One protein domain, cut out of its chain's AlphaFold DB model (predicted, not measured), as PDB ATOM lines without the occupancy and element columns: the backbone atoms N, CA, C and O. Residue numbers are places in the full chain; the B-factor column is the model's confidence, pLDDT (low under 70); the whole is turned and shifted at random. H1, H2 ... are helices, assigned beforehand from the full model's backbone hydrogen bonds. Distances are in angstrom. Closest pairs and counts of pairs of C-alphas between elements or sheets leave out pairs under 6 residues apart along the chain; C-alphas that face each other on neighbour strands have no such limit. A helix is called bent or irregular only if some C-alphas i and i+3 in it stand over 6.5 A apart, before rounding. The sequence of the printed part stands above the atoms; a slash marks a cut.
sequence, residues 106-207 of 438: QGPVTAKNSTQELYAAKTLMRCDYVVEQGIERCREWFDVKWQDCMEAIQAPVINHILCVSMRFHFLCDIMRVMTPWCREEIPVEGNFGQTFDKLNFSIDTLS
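AT A GLANCE: This is residues 106 to 207 of the 438 residues of the protein "DC-STAMP domain containing 1" of Esox lucius (UniProt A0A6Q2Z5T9). This is a long, narrow helical hairpin with an arm at one end: H1 makes one whole leg, H2 and H3, nearly end to end, fold back along it as the other, and H4 turns off sideways near the beginning of H1. Residues 198 to 207 of H4 stick out. The printed part has 102 residues with four named helices, H1, H2, H3 and H4 in that order along the chain, and no named strand; its class is all helix. The whole is extended, with a radius of gyration of the C-alphas of 22.6 A, a rod spanning 73 by 31 by 23 A.

HOW THE PARTS SIT: Begin with the hub, H1, residues 115 to 152, which touches three other helices. Beside its residues 142 to 150 look for H2, residues 159 to 167: the two touch, with the C-alphas of Trp 146 and Met 166 closest at 5.1 A. They run opposite ways at a shallow tilt of 4 degrees and form a helical hairpin. H3, residues 169 to 184, touches H1 too, closest at the C-alphas of Arg 139 and His 169, 5.2 A apart, opposite ways at a shallow tilt of 12 degrees. H2 and H3 meet only through their link. At residues 115 to 119 of H1 look for H4, residues 192 to 207, which touches it with residues 192 to 197 alone; the C-alphas of Gln 116 and Gly 193 are closest at 4.0 A, and the lines are about perpendicular at 77 degrees. With 2 of these 3 touching pairs at a shallow tilt, the helix packing is only just mostly aligned. H4 is apart from H2 and from H3. In H1 and H4 every O i to N i+4 pair is within hydrogen-bond range; in H2 2 of 5 are, beside 3 of 6 O i to N i+3 pairs, and in H3 2 of 12, beside 12 of 13.

IN THESE COORDINATES: Find C-alpha 115 at (335.700, 224.969, 164.459); from there H1 runs 54.5 A to C-alpha 152 at (349.658, 273.190, 185.631). H2 measures 12.6 A and is only just irregular, with C-alphas 162 and 165 6.9 A apart. H3 runs 26.9 A and is neither bent nor irregular, but only just: C-alphas 177 and 180 are 6.4 A apart. H4 runs 22.3 A to C-alpha 207 at (314.465, 223.827, 167.987).

THE WHOLE: The C-alphas of Val 157 and Leu 206 are the two farthest apart, 74.1 A. The printed part has no cut; the link from H2 to H3 is tight, those from H1 to H2 and H3 to H4 are short. Mean pLDDT of the printed part is 82.9; residues 106 to 113 and 156 to 157 are under 70.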
ATOM      1  N   GLN A 106     340.286 240.355 156.120       48.44
ATOM      2  CA  GLN A 106     339.476 239.128 156.003       48.44
ATOM      3  C   GLN A 106     340.172 237.899 155.354       48.44
ATOM      4  O   GLN A 106     339.496 236.989 154.871       48.44
ATOM      5  N   GLY A 107     341.503 237.835 155.306       58.62
ATOM      6  CA  GLY A 107     342.253 236.597 155.074       58.62
ATOM      7  C   GLY A 107     342.478 235.826 156.384       58.62
ATOM      8  O   GLY A 107     341.881 236.120 157.415       58.62
ATOM      9  N   PRO A 108     343.463 234.926 156.449       50.03
ATOM     10  CA  PRO A 108     343.406 233.450 156.383       50.03
ATOM     11  C   PRO A 108     342.437 232.712 157.348       50.03
ATOM     12  O   PRO A 108     342.426 231.482 157.392       50.03
ATOM     13  N   VAL A 109     341.645 233.413 158.159       52.19
ATOM     14  CA  VAL A 109     340.849 232.842 159.264       52.19
ATOM     15  C   VAL A 109     339.545 232.205 158.768       52.19
ATOM     16  O   VAL A 109     339.073 231.227 159.341       52.19
ATOM     17  N   THR A 110     339.006 232.696 157.651       51.47
ATOM     18  CA  THR A 110     337.864 232.123 156.915       51.47
ATOM     19  C   THR A 110     338.201 230.824 156.169       51.47
ATOM     20  O   THR A 110     337.288 230.137 155.725       51.47
ATOM     21  N   ALA A 111     339.487 230.459 156.063       51.47
ATOM     22  CA  ALA A 111     339.982 229.288 155.329       51.47
ATOM     23  C   ALA A 111     340.384 228.097 156.228       51.47
ATOM     24  O   ALA A 111     341.053 227.175 155.765       51.47
ATOM     25  N   LYS A 112     340.019 228.111 157.518       59.88
ATOM     26  CA  LYS A 112     340.299 227.006 158.451       59.88
ATOM     27  C   LYS A 112     339.187 225.953 158.419       59.88
ATOM     28  O   LYS A 112     338.008 226.296 158.438       59.88
ATOM     29  N   ASN A 113     339.570 224.674 158.400       69.44
ATOM     30  CA  ASN A 113     338.668 223.547 158.120       69.44
ATOM     31  C   ASN A 113     337.877 223.046 159.340       69.44
ATOM     32  O   ASN A 113     336.902 222.318 159.166       69.44
ATOM     33  N   SER A 114     338.280 223.397 160.567       80.81
ATOM     34  CA  SER A 114     337.595 222.969 161.793       80.81
ATOM     35  C   SER A 114     337.249 224.141 162.710       80.81
ATOM     36  O   SER A 114     337.995 225.115 162.833       80.81
ATOM     37  N   THR A 115     336.122 224.023 163.412       83.88
ATOM     38  CA  THR A 115     335.700 224.969 164.459       83.88
ATOM     39  C   THR A 115     336.717 225.066 165.596       83.88
ATOM     40  O   THR A 115     336.899 226.144 166.157       83.88
ATOM     41  N   GLN A 116     337.452 223.984 165.874       86.56
ATOM     42  CA  GLN A 116     338.576 223.960 166.813       86.56
ATOM     43  C   GLN A 116     339.687 224.933 166.395       86.56
ATOM     44  O   GLN A 116     340.097 225.789 167.176       86.56
ATOM     45  N   GLU A 117     340.176 224.813 165.159       82.62
ATOM     46  CA  GLU A 117     341.253 225.665 164.645       82.62
ATOM     47  C   GLU A 117     340.819 227.123 164.516       82.62
ATOM     48  O   GLU A 117     341.638 228.029 164.705       82.62
ATOM     49  N   LEU A 118     339.548 227.336 164.164       82.12
ATOM     50  CA  LEU A 118     338.937 228.652 164.067       82.12
ATOM     51  C   LEU A 118     338.893 229.328 165.439       82.12
ATOM     52  O   LEU A 118     339.359 230.459 165.571       82.12
ATOM     53  N   TYR A 119     338.382 228.631 166.457       83.88
ATOM     54  CA  TYR A 119     338.294 229.157 167.815       83.88
ATOM     55  C   TYR A 119     339.685 229.411 168.409       83.88
ATOM     56  O   TYR A 119     339.938 230.501 168.908       83.88
ATOM     57  N   ALA A 120     340.631 228.480 168.244       84.50
ATOM     58  CA  ALA A 120     342.010 228.663 168.700       84.50
ATOM     59  C   ALA A 120     342.704 229.874 168.055       84.50
ATOM     60  O   ALA A 120     343.363 230.644 168.753       84.50
ATOM     61  N   ALA A 121     342.518 230.089 166.745       81.94
ATOM     62  CA  ALA A 121     343.032 231.298 166.096       81.94
ATOM     63  C   ALA A 121     342.399 232.554 166.688       81.94
ATOM     64  O   ALA A 121     343.116 233.469 167.071       81.94
ATOM     65  N   LYS A 122     341.065 232.599 166.757       81.19
ATOM     66  CA  LYS A 122     340.336 233.773 167.246       81.19
ATOM     67  C   LYS A 122     340.721 234.135 168.676       81.19
ATOM     68  O   LYS A 122     340.875 235.314 168.964       81.19
ATOM     69  N   THR A 123     340.917 233.155 169.550       84.19
ATOM     70  CA  THR A 123     341.321 233.394 170.940       84.19
ATOM     71  C   THR A 123     342.716 234.015 171.035       84.19
ATOM     72  O   THR A 123     342.887 234.994 171.759       84.19
ATOM     73  N   LEU A 124     343.690 233.517 170.263       84.25
ATOM     74  CA  LEU A 124     345.040 234.097 170.202       84.25
ATOM     75  C   LEU A 124     344.995 235.558 169.738       84.25
ATOM     76  O   LEU A 124     345.537 236.461 170.364       84.25
ATOM     77  N   MET A 125     344.264 235.765 168.654       82.25
ATOM     78  CA  MET A 125     344.040 237.041 168.000       82.25
ATOM     79  C   MET A 125     343.363 238.069 168.932       82.25
ATOM     80  O   MET A 125     343.802 239.213 169.038       82.25
ATOM     81  N   ARG A 126     342.353 237.646 169.701       84.44
ATOM     82  CA  ARG A 126     341.707 238.469 170.737       84.44
ATOM     83  C   ARG A 126     342.661 238.844 171.873       84.44
ATOM     84  O   ARG A 126     342.543 239.946 172.402       84.44
ATOM     85  N   CYS A 127     343.588 237.964 172.253       86.81
ATOM     86  CA  CYS A 127     344.589 238.282 173.272       86.81
ATOM     87  C   CYS A 127     345.544 239.378 172.793       86.81
ATOM     88  O   CYS A 127     345.711 240.382 173.486       86.81
ATOM     89  N   ASP A 128     346.079 239.234 171.578       85.31
ATOM     90  CA  ASP A 128     346.957 240.239 170.969       85.31
ATOM     91  C   ASP A 128     346.258 241.603 170.870       85.31
ATOM     92  O   ASP A 128     346.844 242.631 171.208       85.31
ATOM     93  N   TYR A 129     344.973 241.618 170.504       86.12
ATOM     94  CA  TYR A 129     344.174 242.841 170.480       86.12
ATOM     95  C   TYR A 129     344.034 243.502 171.855       86.12
ATOM     96  O   TYR A 129     344.167 244.718 171.961       86.12
ATOM     97  N   VAL A 130     343.794 242.730 172.920       87.81
ATOM     98  CA  VAL A 130     343.722 243.273 174.289       87.81
ATOM     99  C   VAL A 130     345.069 243.865 174.717       87.81
ATOM    100  O   VAL A 130     345.093 244.906 175.376       87.81
ATOM    101  N   VAL A 131     346.184 243.244 174.321       88.75
ATOM    102  CA  VAL A 131     347.539 243.756 174.588       88.75
ATOM    103  C   VAL A 131     347.780 245.073 173.852       88.75
ATOM    104  O   VAL A 131     348.176 246.049 174.488       88.75
ATOM    105  N   GLU A 132     347.494 245.138 172.551       87.75
ATOM    106  CA  GLU A 132     347.638 246.366 171.755       87.75
ATOM    107  C   GLU A 132     346.725 247.485 172.268       87.75
ATOM    108  O   GLU A 132     347.178 248.611 172.467       87.75
ATOM    109  N   GLN A 133     345.474 247.170 172.615       89.12
ATOM    110  CA  GLN A 133     344.560 248.136 173.223       89.12
ATOM    111  C   GLN A 133     345.077 248.640 174.584       89.12
ATOM    112  O   GLN A 133     344.848 249.792 174.958       89.12
ATOM    113  N   GLY A 134     345.781 247.792 175.340       90.31
ATOM    114  CA  GLY A 134     346.471 248.177 176.571       90.31
ATOM    115  C   GLY A 134     347.652 249.121 176.323       90.31
ATOM    116  O   GLY A 134     347.813 250.097 177.057       90.31
ATOM    117  N   ILE A 135     348.446 248.870 175.276       90.62
ATOM    118  CA  ILE A 135     349.560 249.739 174.858       90.62
ATOM    119  C   ILE A 135     349.030 251.105 174.432       90.62
ATOM    120  O   ILE A 135     349.539 252.126 174.889       90.62
ATOM    121  N   GLU A 136     347.999 251.131 173.590       91.00
ATOM    122  CA  GLU A 136     347.392 252.361 173.082       91.00
ATOM    123  C   GLU A 136     346.839 253.215 174.227       91.00
ATOM    124  O   GLU A 136     347.255 254.360 174.388       91.00
ATOM    125  N   ARG A 137     346.039 252.621 175.125       91.50
ATOM    126  CA  ARG A 137     345.542 253.317 176.326       91.50
ATOM    127  C   ARG A 137     346.655 253.809 177.245       91.50
ATOM    128  O   ARG A 137     346.514 254.856 177.873       91.50
ATOM    129  N   CYS A 138     347.753 253.064 177.359       92.62
ATOM    130  CA  CYS A 138     348.912 253.495 178.135       92.62
ATOM    131  C   CYS A 138     349.579 254.727 177.505       92.62
ATOM    132  O   CYS A 138     349.906 255.676 178.216       92.62
ATOM    133  N   ARG A 139     349.748 254.748 176.177       92.00
ATOM    134  CA  ARG A 139     350.322 255.896 175.458       92.00
ATOM    135  C   ARG A 139     349.424 257.122 175.568       92.00
ATOM    136  O   ARG A 139     349.909 258.181 175.951       92.00
ATOM    137  N   GLU A 140     348.121 256.944 175.351       93.25
ATOM    138  CA  GLU A 140     347.117 257.993 175.553       93.25
ATOM    139  C   GLU A 140     347.177 258.559 176.978       93.25
ATOM    140  O   GLU A 140     347.118 259.771 177.170       93.25
ATOM    141  N   TRP A 141     347.351 257.702 177.992       93.44
ATOM    142  CA  TRP A 141     347.489 258.149 179.377       93.44
ATOM    143  C   TRP A 141     348.710 259.055 179.577       93.44
ATOM    144  O   TRP A 141     348.592 260.093 180.231       93.44
ATOM    145  N   PHE A 142     349.864 258.705 179.001       92.69
ATOM    146  CA  PHE A 142     351.060 259.553 179.048       92.69
ATOM    147  C   PHE A 142     350.851 260.887 178.324       92.69
ATOM    148  O   PHE A 142     351.224 261.928 178.866       92.69
ATOM    149  N   ASP A 143     350.208 260.876 177.155       90.44
ATOM    150  CA  ASP A 143     349.928 262.089 176.379       90.44
ATOM    151  C   ASP A 143     348.996 263.049 177.133       90.44
ATOM    152  O   ASP A 143     349.283 264.245 177.243       90.44
ATOM    153  N   VAL A 144     347.927 262.518 177.736       92.75
ATOM    154  CA  VAL A 144     347.011 263.291 178.587       92.75
ATOM    155  C   VAL A 144     347.755 263.856 179.800       92.75
ATOM    156  O   VAL A 144     347.645 265.041 180.104       92.75
ATOM    157  N   LYS A 145     348.577 263.045 180.481       90.56
ATOM    158  CA  LYS A 145     349.332 263.500 181.663       90.56
ATOM    159  C   LYS A 145     350.402 264.532 181.329       90.56
ATOM    160  O   LYS A 145     350.676 265.412 182.145       90.56
ATOM    161  N   TRP A 146     350.997 264.453 180.143       89.06
ATOM    162  CA  TRP A 146     351.909 265.471 179.637       89.06
ATOM    163  C   TRP A 146     351.194 266.815 179.451       89.06
ATOM    164  O   TRP A 146     351.709 267.841 179.902       89.06
ATOM    165  N   GLN A 147     350.005 266.812 178.838       89.06
ATOM    166  CA  GLN A 147     349.193 268.020 178.661       89.06
ATOM    167  C   GLN A 147     348.776 268.623 180.010       89.06
ATOM    168  O   GLN A 147     349.049 269.802 180.242       89.06
ATOM    169  N   ASP A 148     348.245 267.801 180.924       90.94
ATOM    170  CA  ASP A 148     347.878 268.215 182.287       90.94
ATOM    171  C   ASP A 148     349.065 268.881 183.018       90.94
ATOM    172  O   ASP A 148     348.920 269.896 183.702       90.94
ATOM    173  N   CYS A 149     350.270 268.318 182.870       88.19
ATOM    174  CA  CYS A 149     351.486 268.827 183.506       88.19
ATOM    175  C   CYS A 149     351.934 270.179 182.923       88.19
ATOM    176  O   CYS A 149     352.303 271.088 183.673       88.19
ATOM    177  N   MET A 150     351.886 270.325 181.595       84.81
ATOM    178  CA  MET A 150     352.255 271.563 180.902       84.81
ATOM    179  C   MET A 150     351.294 272.717 181.213       84.81
ATOM    180  O   MET A 150     351.731 273.865 181.269       84.81
ATOM    181  N   GLU A 151     350.012 272.422 181.441       87.19
ATOM    182  CA  GLU A 151     349.004 273.411 181.834       87.19
ATOM    183  C   GLU A 151     349.151 273.842 183.306       87.19
ATOM    184  O   GLU A 151     349.016 275.025 183.630       87.19
ATOM    185  N   ALA A 152     349.501 272.911 184.202       86.62
ATOM    186  CA  ALA A 152     349.658 273.190 185.631       86.62
ATOM    187  C   ALA A 152     350.913 274.019 185.974       86.62
ATOM    188  O   ALA A 152     350.897 274.802 186.928       86.62
ATOM    189  N   ILE A 153     352.014 273.867 185.225       81.94
ATOM    190  CA  ILE A 153     353.291 274.546 185.505       81.94
ATOM    191  C   ILE A 153     353.488 275.720 184.535       81.94
ATOM    192  O   ILE A 153     354.040 275.578 183.449       81.94
ATOM    193  N   GLN A 154     353.108 276.924 184.967       73.12
ATOM    194  CA  GLN A 154     353.156 278.145 184.141       73.12
ATOM    195  C   GLN A 154     354.564 278.768 183.980       73.12
ATOM    196  O   GLN A 154     354.708 279.830 183.379       73.12
ATOM    197  N   ALA A 155     355.620 278.135 184.511       74.69
ATOM    198  CA  ALA A 155     356.998 278.626 184.417       74.69
ATOM    199  C   ALA A 155     357.693 278.108 183.133       74.69
ATOM    200  O   ALA A 155     358.009 276.917 183.065       74.69
ATOM    201  N   PRO A 156     358.020 278.974 182.150       65.88
ATOM    202  CA  PRO A 156     358.372 278.569 180.779       65.88
ATOM    203  C   PRO A 156     359.710 277.825 180.616       65.88
ATOM    204  O   PRO A 156     359.979 277.291 179.546       65.88
ATOM    205  N   VAL A 157     360.561 277.790 181.648       69.62
ATOM    206  CA  VAL A 157     361.858 277.081 181.618       69.62
ATOM    207  C   VAL A 157     361.839 275.806 182.476       69.62
ATOM    208  O   VAL A 157     362.562 274.856 182.188       69.62
ATOM    209  N   ILE A 158     361.003 275.756 183.520       73.81
ATOM    210  CA  ILE A 158     360.965 274.643 184.490       73.81
ATOM    211  C   ILE A 158     359.910 273.596 184.096       73.81
ATOM    212  O   ILE A 158     360.085 272.412 184.386       73.81
ATOM    213  N   ASN A 159     358.848 274.004 183.389       71.38
ATOM    214  CA  ASN A 159     357.774 273.113 182.942       71.38
ATOM    215  C   ASN A 159     358.289 271.949 182.080       71.38
ATOM    216  O   ASN A 159     357.982 270.792 182.349       71.38
ATOM    217  N   HIS A 160     359.170 272.228 181.121       75.31
ATOM    218  CA  HIS A 160     359.734 271.221 180.238       75.31
ATOM    219  C   HIS A 160     360.647 270.243 180.979       75.31
ATOM    220  O   HIS A 160     360.698 269.083 180.596       75.31
ATOM    221  N   ILE A 161     361.330 270.657 182.051       81.31
ATOM    222  CA  ILE A 161     362.210 269.761 182.817       81.31
ATOM    223  C   ILE A 161     361.387 268.809 183.695       81.31
ATOM    224  O   ILE A 161     361.668 267.613 183.725       81.31
ATOM    225  N   LEU A 162     360.355 269.312 184.381       81.62
ATOM    226  CA  LEU A 162     359.531 268.494 185.280       81.62
ATOM    227  C   LEU A 162     358.587 267.551 184.517       81.62
ATOM    228  O   LEU A 162     358.422 266.395 184.914       81.62
ATOM    229  N   CYS A 163     358.021 268.000 183.394       85.56
ATOM    230  CA  CYS A 163     357.059 267.203 182.635       85.56
ATOM    231  C   CYS A 163     357.709 266.140 181.731       85.56
ATOM    232  O   CYS A 163     357.005 265.234 181.300       85.56
ATOM    233  N   VAL A 164     359.029 266.177 181.454       85.38
ATOM    234  CA  VAL A 164     359.740 265.213 180.560       85.38
ATOM    235  C   VAL A 164     359.496 263.749 180.917       85.38
ATOM    236  O   VAL A 164     359.388 262.920 180.013       85.38
ATOM    237  N   SER A 165     359.324 263.441 182.202       82.50
ATOM    238  CA  SER A 165     358.969 262.095 182.667       82.50
ATOM    239  C   SER A 165     357.663 261.560 182.054       82.50
ATOM    240  O   SER A 165     357.555 260.363 181.801       82.50
ATOM    241  N   MET A 166     356.710 262.439 181.728       86.38
ATOM    242  CA  MET A 166     355.423 262.085 181.117       86.38
ATOM    243  C   MET A 166     355.514 261.843 179.604       86.38
ATOM    244  O   MET A 166     354.545 261.422 178.991       86.38
ATOM    245  N   ARG A 167     356.681 262.061 178.979       83.12
ATOM    246  CA  ARG A 167     356.899 261.795 177.547       83.12
ATOM    247  C   ARG A 167     357.423 260.379 177.275       83.12
ATOM    248  O   ARG A 167     357.636 260.010 176.120       83.12
ATOM    249  N   PHE A 168     357.630 259.570 178.316       87.06
ATOM    250  CA  PHE A 168     358.194 258.219 178.240       87.06
ATOM    251  C   PHE A 168     357.175 257.146 177.819       87.06
ATOM    252  O   PHE A 168     357.116 256.062 178.393       87.06
ATOM    253  N   HIS A 169     356.421 257.413 176.750       83.69
ATOM    254  CA  HIS A 169     355.457 256.477 176.161       83.69
ATOM    255  C   HIS A 169     356.096 255.151 175.695       83.69
ATOM    256  O   HIS A 169     355.399 254.147 175.571       83.69
ATOM    257  N   PHE A 170     357.422 255.106 175.499       84.38
ATOM    258  CA  PHE A 170     358.166 253.873 175.204       84.38
ATOM    259  C   PHE A 170     358.045 252.814 176.316       84.38
ATOM    260  O   PHE A 170     358.198 251.626 176.048       84.38
ATOM    261  N   LEU A 171     357.749 253.215 177.561       86.00
ATOM    262  CA  LEU A 171     357.530 252.277 178.666       86.00
ATOM    263  C   LEU A 171     356.266 251.430 178.466       86.00
ATOM    264  O   LEU A 171     356.199 250.312 178.971       86.00
ATOM    265  N   CYS A 172     355.295 251.911 177.684       89.50
ATOM    266  CA  CYS A 172     354.096 251.148 177.345       89.50
ATOM    267  C   CYS A 172     354.407 249.923 176.477       89.50
ATOM    268  O   CYS A 172     353.702 248.921 176.564       89.50
ATOM    269  N   ASP A 173     355.496 249.954 175.700       87.19
ATOM    270  CA  ASP A 173     355.886 248.836 174.833       87.19
ATOM    271  C   ASP A 173     356.379 247.614 175.621       87.19
ATOM    272  O   ASP A 173     356.448 246.522 175.059       87.19
ATOM    273  N   ILE A 174     356.649 247.748 176.929       86.56
ATOM    274  CA  ILE A 174     356.933 246.609 177.820       86.56
ATOM    275  C   ILE A 174     355.777 245.601 177.784       86.56
ATOM    276  O   ILE A 174     356.012 244.396 177.843       86.56
ATOM    277  N   MET A 175     354.538 246.069 177.590       83.31
ATOM    278  CA  MET A 175     353.359 245.211 177.458       83.31
ATOM    279  C   MET A 175     353.437 244.257 176.257       83.31
ATOM    280  O   MET A 175     352.791 243.216 176.288       83.31
ATOM    281  N   ARG A 176     354.273 244.523 175.239       84.62
ATOM    282  CA  ARG A 176     354.494 243.595 174.110       84.62
ATOM    283  C   ARG A 176     355.133 242.272 174.524       84.62
ATOM    284  O   ARG A 176     355.054 241.304 173.774       84.62
ATOM    285  N   VAL A 177     355.718 242.186 175.723       87.19
ATOM    286  CA  VAL A 177     356.154 240.903 176.300       87.19
ATOM    287  C   VAL A 177     354.979 239.934 176.502       87.19
ATOM    288  O   VAL A 177     355.183 238.725 176.564       87.19
ATOM    289  N   MET A 178     353.743 240.445 176.547       85.00
ATOM    290  CA  MET A 178     352.527 239.644 176.677       85.00
ATOM    291  C   MET A 178     352.104 238.964 175.362       85.00
ATOM    292  O   MET A 178     351.386 237.976 175.408       85.00
ATOM    293  N   THR A 179     352.561 239.424 174.193       83.44
ATOM    294  CA  THR A 179     352.252 238.806 172.886       83.44
ATOM    295  C   THR A 179     352.781 237.363 172.758       83.44
ATOM    296  O   THR A 179     352.010 236.470 172.402       83.44
ATOM    297  N   PRO A 180     354.059 237.050 173.069       86.56
ATOM    298  CA  PRO A 180     354.512 235.657 173.114       86.56
ATOM    299  C   PRO A 180     353.812 234.854 174.223       86.56
ATOM    300  O   PRO A 180     353.495 233.686 174.014       86.56
ATOM    301  N   TRP A 181     353.469 235.495 175.346       87.44
ATOM    302  CA  TRP A 181     352.697 234.868 176.423       87.44
ATOM    303  C   TRP A 181     351.292 234.437 175.962       87.44
ATOM    304  O   TRP A 181     350.889 233.307 176.222       87.44
ATOM    305  N   CYS A 182     350.585 235.261 175.178       85.25
ATOM    306  CA  CYS A 182     349.296 234.908 174.565       85.25
ATOM    307  C   CYS A 182     349.373 233.629 173.710       85.25
ATOM    308  O   CYS A 182     348.389 232.896 173.602       85.25
ATOM    309  N   ARG A 183     350.528 233.361 173.084       81.62
ATOM    310  CA  ARG A 183     350.743 232.206 172.201       81.62
ATOM    311  C   ARG A 183     351.050 230.916 172.956       81.62
ATOM    312  O   ARG A 183     350.670 229.848 172.480       81.62
ATOM    313  N   GLU A 184     351.742 231.014 174.083       80.00
ATOM    314  CA  GLU A 184     352.219 229.853 174.842       80.00
ATOM    315  C   GLU A 184     351.262 229.455 175.977       80.00
ATOM    316  O   GLU A 184     351.097 228.265 176.234       80.00
ATOM    317  N   GLU A 185     350.574 230.417 176.599       79.12
ATOM    318  CA  GLU A 185     349.858 230.213 177.872       79.12
ATOM    319  C   GLU A 185     348.323 230.265 177.767       79.12
ATOM    320  O   GLU A 185     347.632 230.142 178.778       79.12
ATOM    321  N   ILE A 186     347.749 230.400 176.562       79.19
ATOM    322  CA  ILE A 186     346.287 230.330 176.349       79.19
ATOM    323  C   ILE A 186     345.924 229.026 175.622       79.19
ATOM    324  O   ILE A 186     345.628 229.030 174.421       79.19
ATOM    325  N   PRO A 187     345.956 227.874 176.320       75.12
ATOM    326  CA  PRO A 187     345.592 226.602 175.723       75.12
ATOM    327  C   PRO A 187     344.081 226.538 175.491       75.12
ATOM    328  O   PRO A 187     343.275 226.649 176.415       75.12
ATOM    329  N   VAL A 188     343.687 226.292 174.243       80.56
ATOM    330  CA  VAL A 188     342.322 225.875 173.914       80.56
ATOM    331  C   VAL A 188     342.239 224.360 174.037       80.56
ATOM    332  O   VAL A 188     343.033 223.633 173.439       80.56
ATOM    333  N   GLU A 189     341.261 223.873 174.796       82.19
ATOM    334  CA  GLU A 189     341.062 222.443 175.008       82.19
ATOM    335  C   GLU A 189     340.852 221.707 173.676       82.19
ATOM    336  O   GLU A 189     340.039 222.112 172.842       82.19
ATOM    337  N   GLY A 190     341.599 220.619 173.452       81.44
ATOM    338  CA  GLY A 190     341.719 219.979 172.131       81.44
ATOM    339  C   GLY A 190     340.412 219.428 171.543       81.44
ATOM    340  O   GLY A 190     340.304 219.279 170.328       81.44
ATOM    341  N   ASN A 191     339.406 219.165 172.386       86.62
ATOM    342  CA  ASN A 191     338.100 218.622 171.989       86.62
ATOM    343  C   ASN A 191     336.965 219.659 171.996       86.62
ATOM    344  O   ASN A 191     335.791 219.289 171.861       86.62
ATOM    345  N   PHE A 192     337.280 220.944 172.156       88.38
ATOM    346  CA  PHE A 192     336.273 221.998 172.244       88.38
ATOM    347  C   PHE A 192     335.412 222.087 170.974       88.38
ATOM    348  O   PHE A 192     334.188 222.028 171.062       88.38
ATOM    349  N   GLY A 193     336.029 222.138 169.790       86.69
ATOM    350  CA  GLY A 193     335.345 222.300 168.504       86.69
ATOM    351  C   GLY A 193     334.368 221.166 168.199       86.69
ATOM    352  O   GLY A 193     333.207 221.416 167.901       86.69
ATOM    353  N   GLN A 194     334.780 219.907 168.397       88.06
ATOM    354  CA  GLN A 194     333.882 218.756 168.207       88.06
ATOM    355  C   GLN A 194     332.692 218.778 169.174       88.06
ATOM    356  O   GLN A 194     331.578 218.395 168.810       88.06
ATOM    357  N   THR A 195     332.927 219.191 170.420       89.69
ATOM    358  CA  THR A 195     331.881 219.307 171.441       89.69
ATOM    359  C   THR A 195     330.905 220.426 171.090       89.69
ATOM    360  O   THR A 195     329.694 220.214 171.141       89.69
ATOM    361  N   PHE A 196     331.424 221.581 170.671       90.19
ATOM    362  CA  PHE A 196     330.634 222.717 170.214       90.19
ATOM    363  C   PHE A 196     329.783 222.356 168.996       90.19
ATOM    364  O   PHE A 196     328.586 222.616 169.013       90.19
ATOM    365  N   ASP A 197     330.351 221.689 167.990       90.44
ATOM    366  CA  ASP A 197     329.626 221.300 166.776       90.44
ATOM    367  C   ASP A 197     328.488 220.323 167.078       90.44
ATOM    368  O   ASP A 197     327.363 220.509 166.609       90.44
ATOM    369  N   LYS A 198     328.741 219.319 167.929       91.56
ATOM    370  CA  LYS A 198     327.707 218.377 168.384       91.56
ATOM    371  C   LYS A 198     326.603 219.081 169.169       91.56
ATOM    372  O   LYS A 198     325.428 218.772 168.968       91.56
ATOM    373  N   LEU A 199     326.956 220.015 170.053       89.62
ATOM    374  CA  LEU A 199     325.993 220.809 170.821       89.62
ATOM    375  C   LEU A 199     325.173 221.737 169.924       89.62
ATOM    376  O   LEU A 199     323.950 221.747 170.032       89.62
ATOM    377  N   ASN A 200     325.825 222.462 169.016       90.44
ATOM    378  CA  ASN A 200     325.187 223.369 168.067       90.44
ATOM    379  C   ASN A 200     324.188 222.611 167.183       90.44
ATOM    380  O   ASN A 200     323.029 223.006 167.089       90.44
ATOM    381  N   PHE A 201     324.594 221.461 166.636       91.00
ATOM    382  CA  PHE A 201     323.703 220.584 165.875       91.00
ATOM    383  C   PHE A 201     322.528 220.061 166.715       91.00
ATOM    384  O   PHE A 201     321.381 220.080 166.266       91.00
ATOM    385  N   SER A 202     322.788 219.613 167.948       91.06
ATOM    386  CA  SER A 202     321.744 219.078 168.835       91.06
ATOM    387  C   SER A 202     320.706 220.140 169.206       91.06
ATOM    388  O   SER A 202     319.514 219.845 169.265       91.06
ATOM    389  N   ILE A 203     321.143 221.380 169.436       88.56
ATOM    390  CA  ILE A 203     320.269 222.498 169.811       88.56
ATOM    391  C   ILE A 203     319.457 222.995 168.612       88.56
ATOM    392  O   ILE A 203     318.266 223.269 168.765       88.56
ATOM    393  N   ASP A 204     320.065 223.059 167.426       86.38
ATOM    394  CA  ASP A 204     319.360 223.410 166.189       86.38
ATOM    395  C   ASP A 204     318.274 222.373 165.856       86.38
ATOM    396  O   ASP A 204     317.107 222.716 165.651       86.38
ATOM    397  N   THR A 205     318.623 221.087 165.951       87.88
ATOM    398  CA  THR A 205     317.681 219.975 165.752       87.88
ATOM    399  C   THR A 205     316.526 220.030 166.756       87.88
ATOM    400  O   THR A 205     315.365 219.917 166.362       87.88
ATOM    401  N   LEU A 206     316.821 220.266 168.043       85.69
ATOM    402  CA  LEU A 206     315.811 220.403 169.099       85.69
ATOM    403  C   LEU A 206     314.840 221.560 168.825       85.69
ATOM    404  O   LEU A 206     313.648 221.440 169.088       85.69
ATOM    405  N   SER A 207     315.327 222.685 168.299       82.25
ATOM    406  CA  SER A 207     314.465 223.827 167.987       82.25
ATOM    407  C   SER A 207     313.599 223.596 166.746       82.25
ATOM    408  O   SER A 207     312.506 224.152 166.667       82.25
TER     409      SER A 207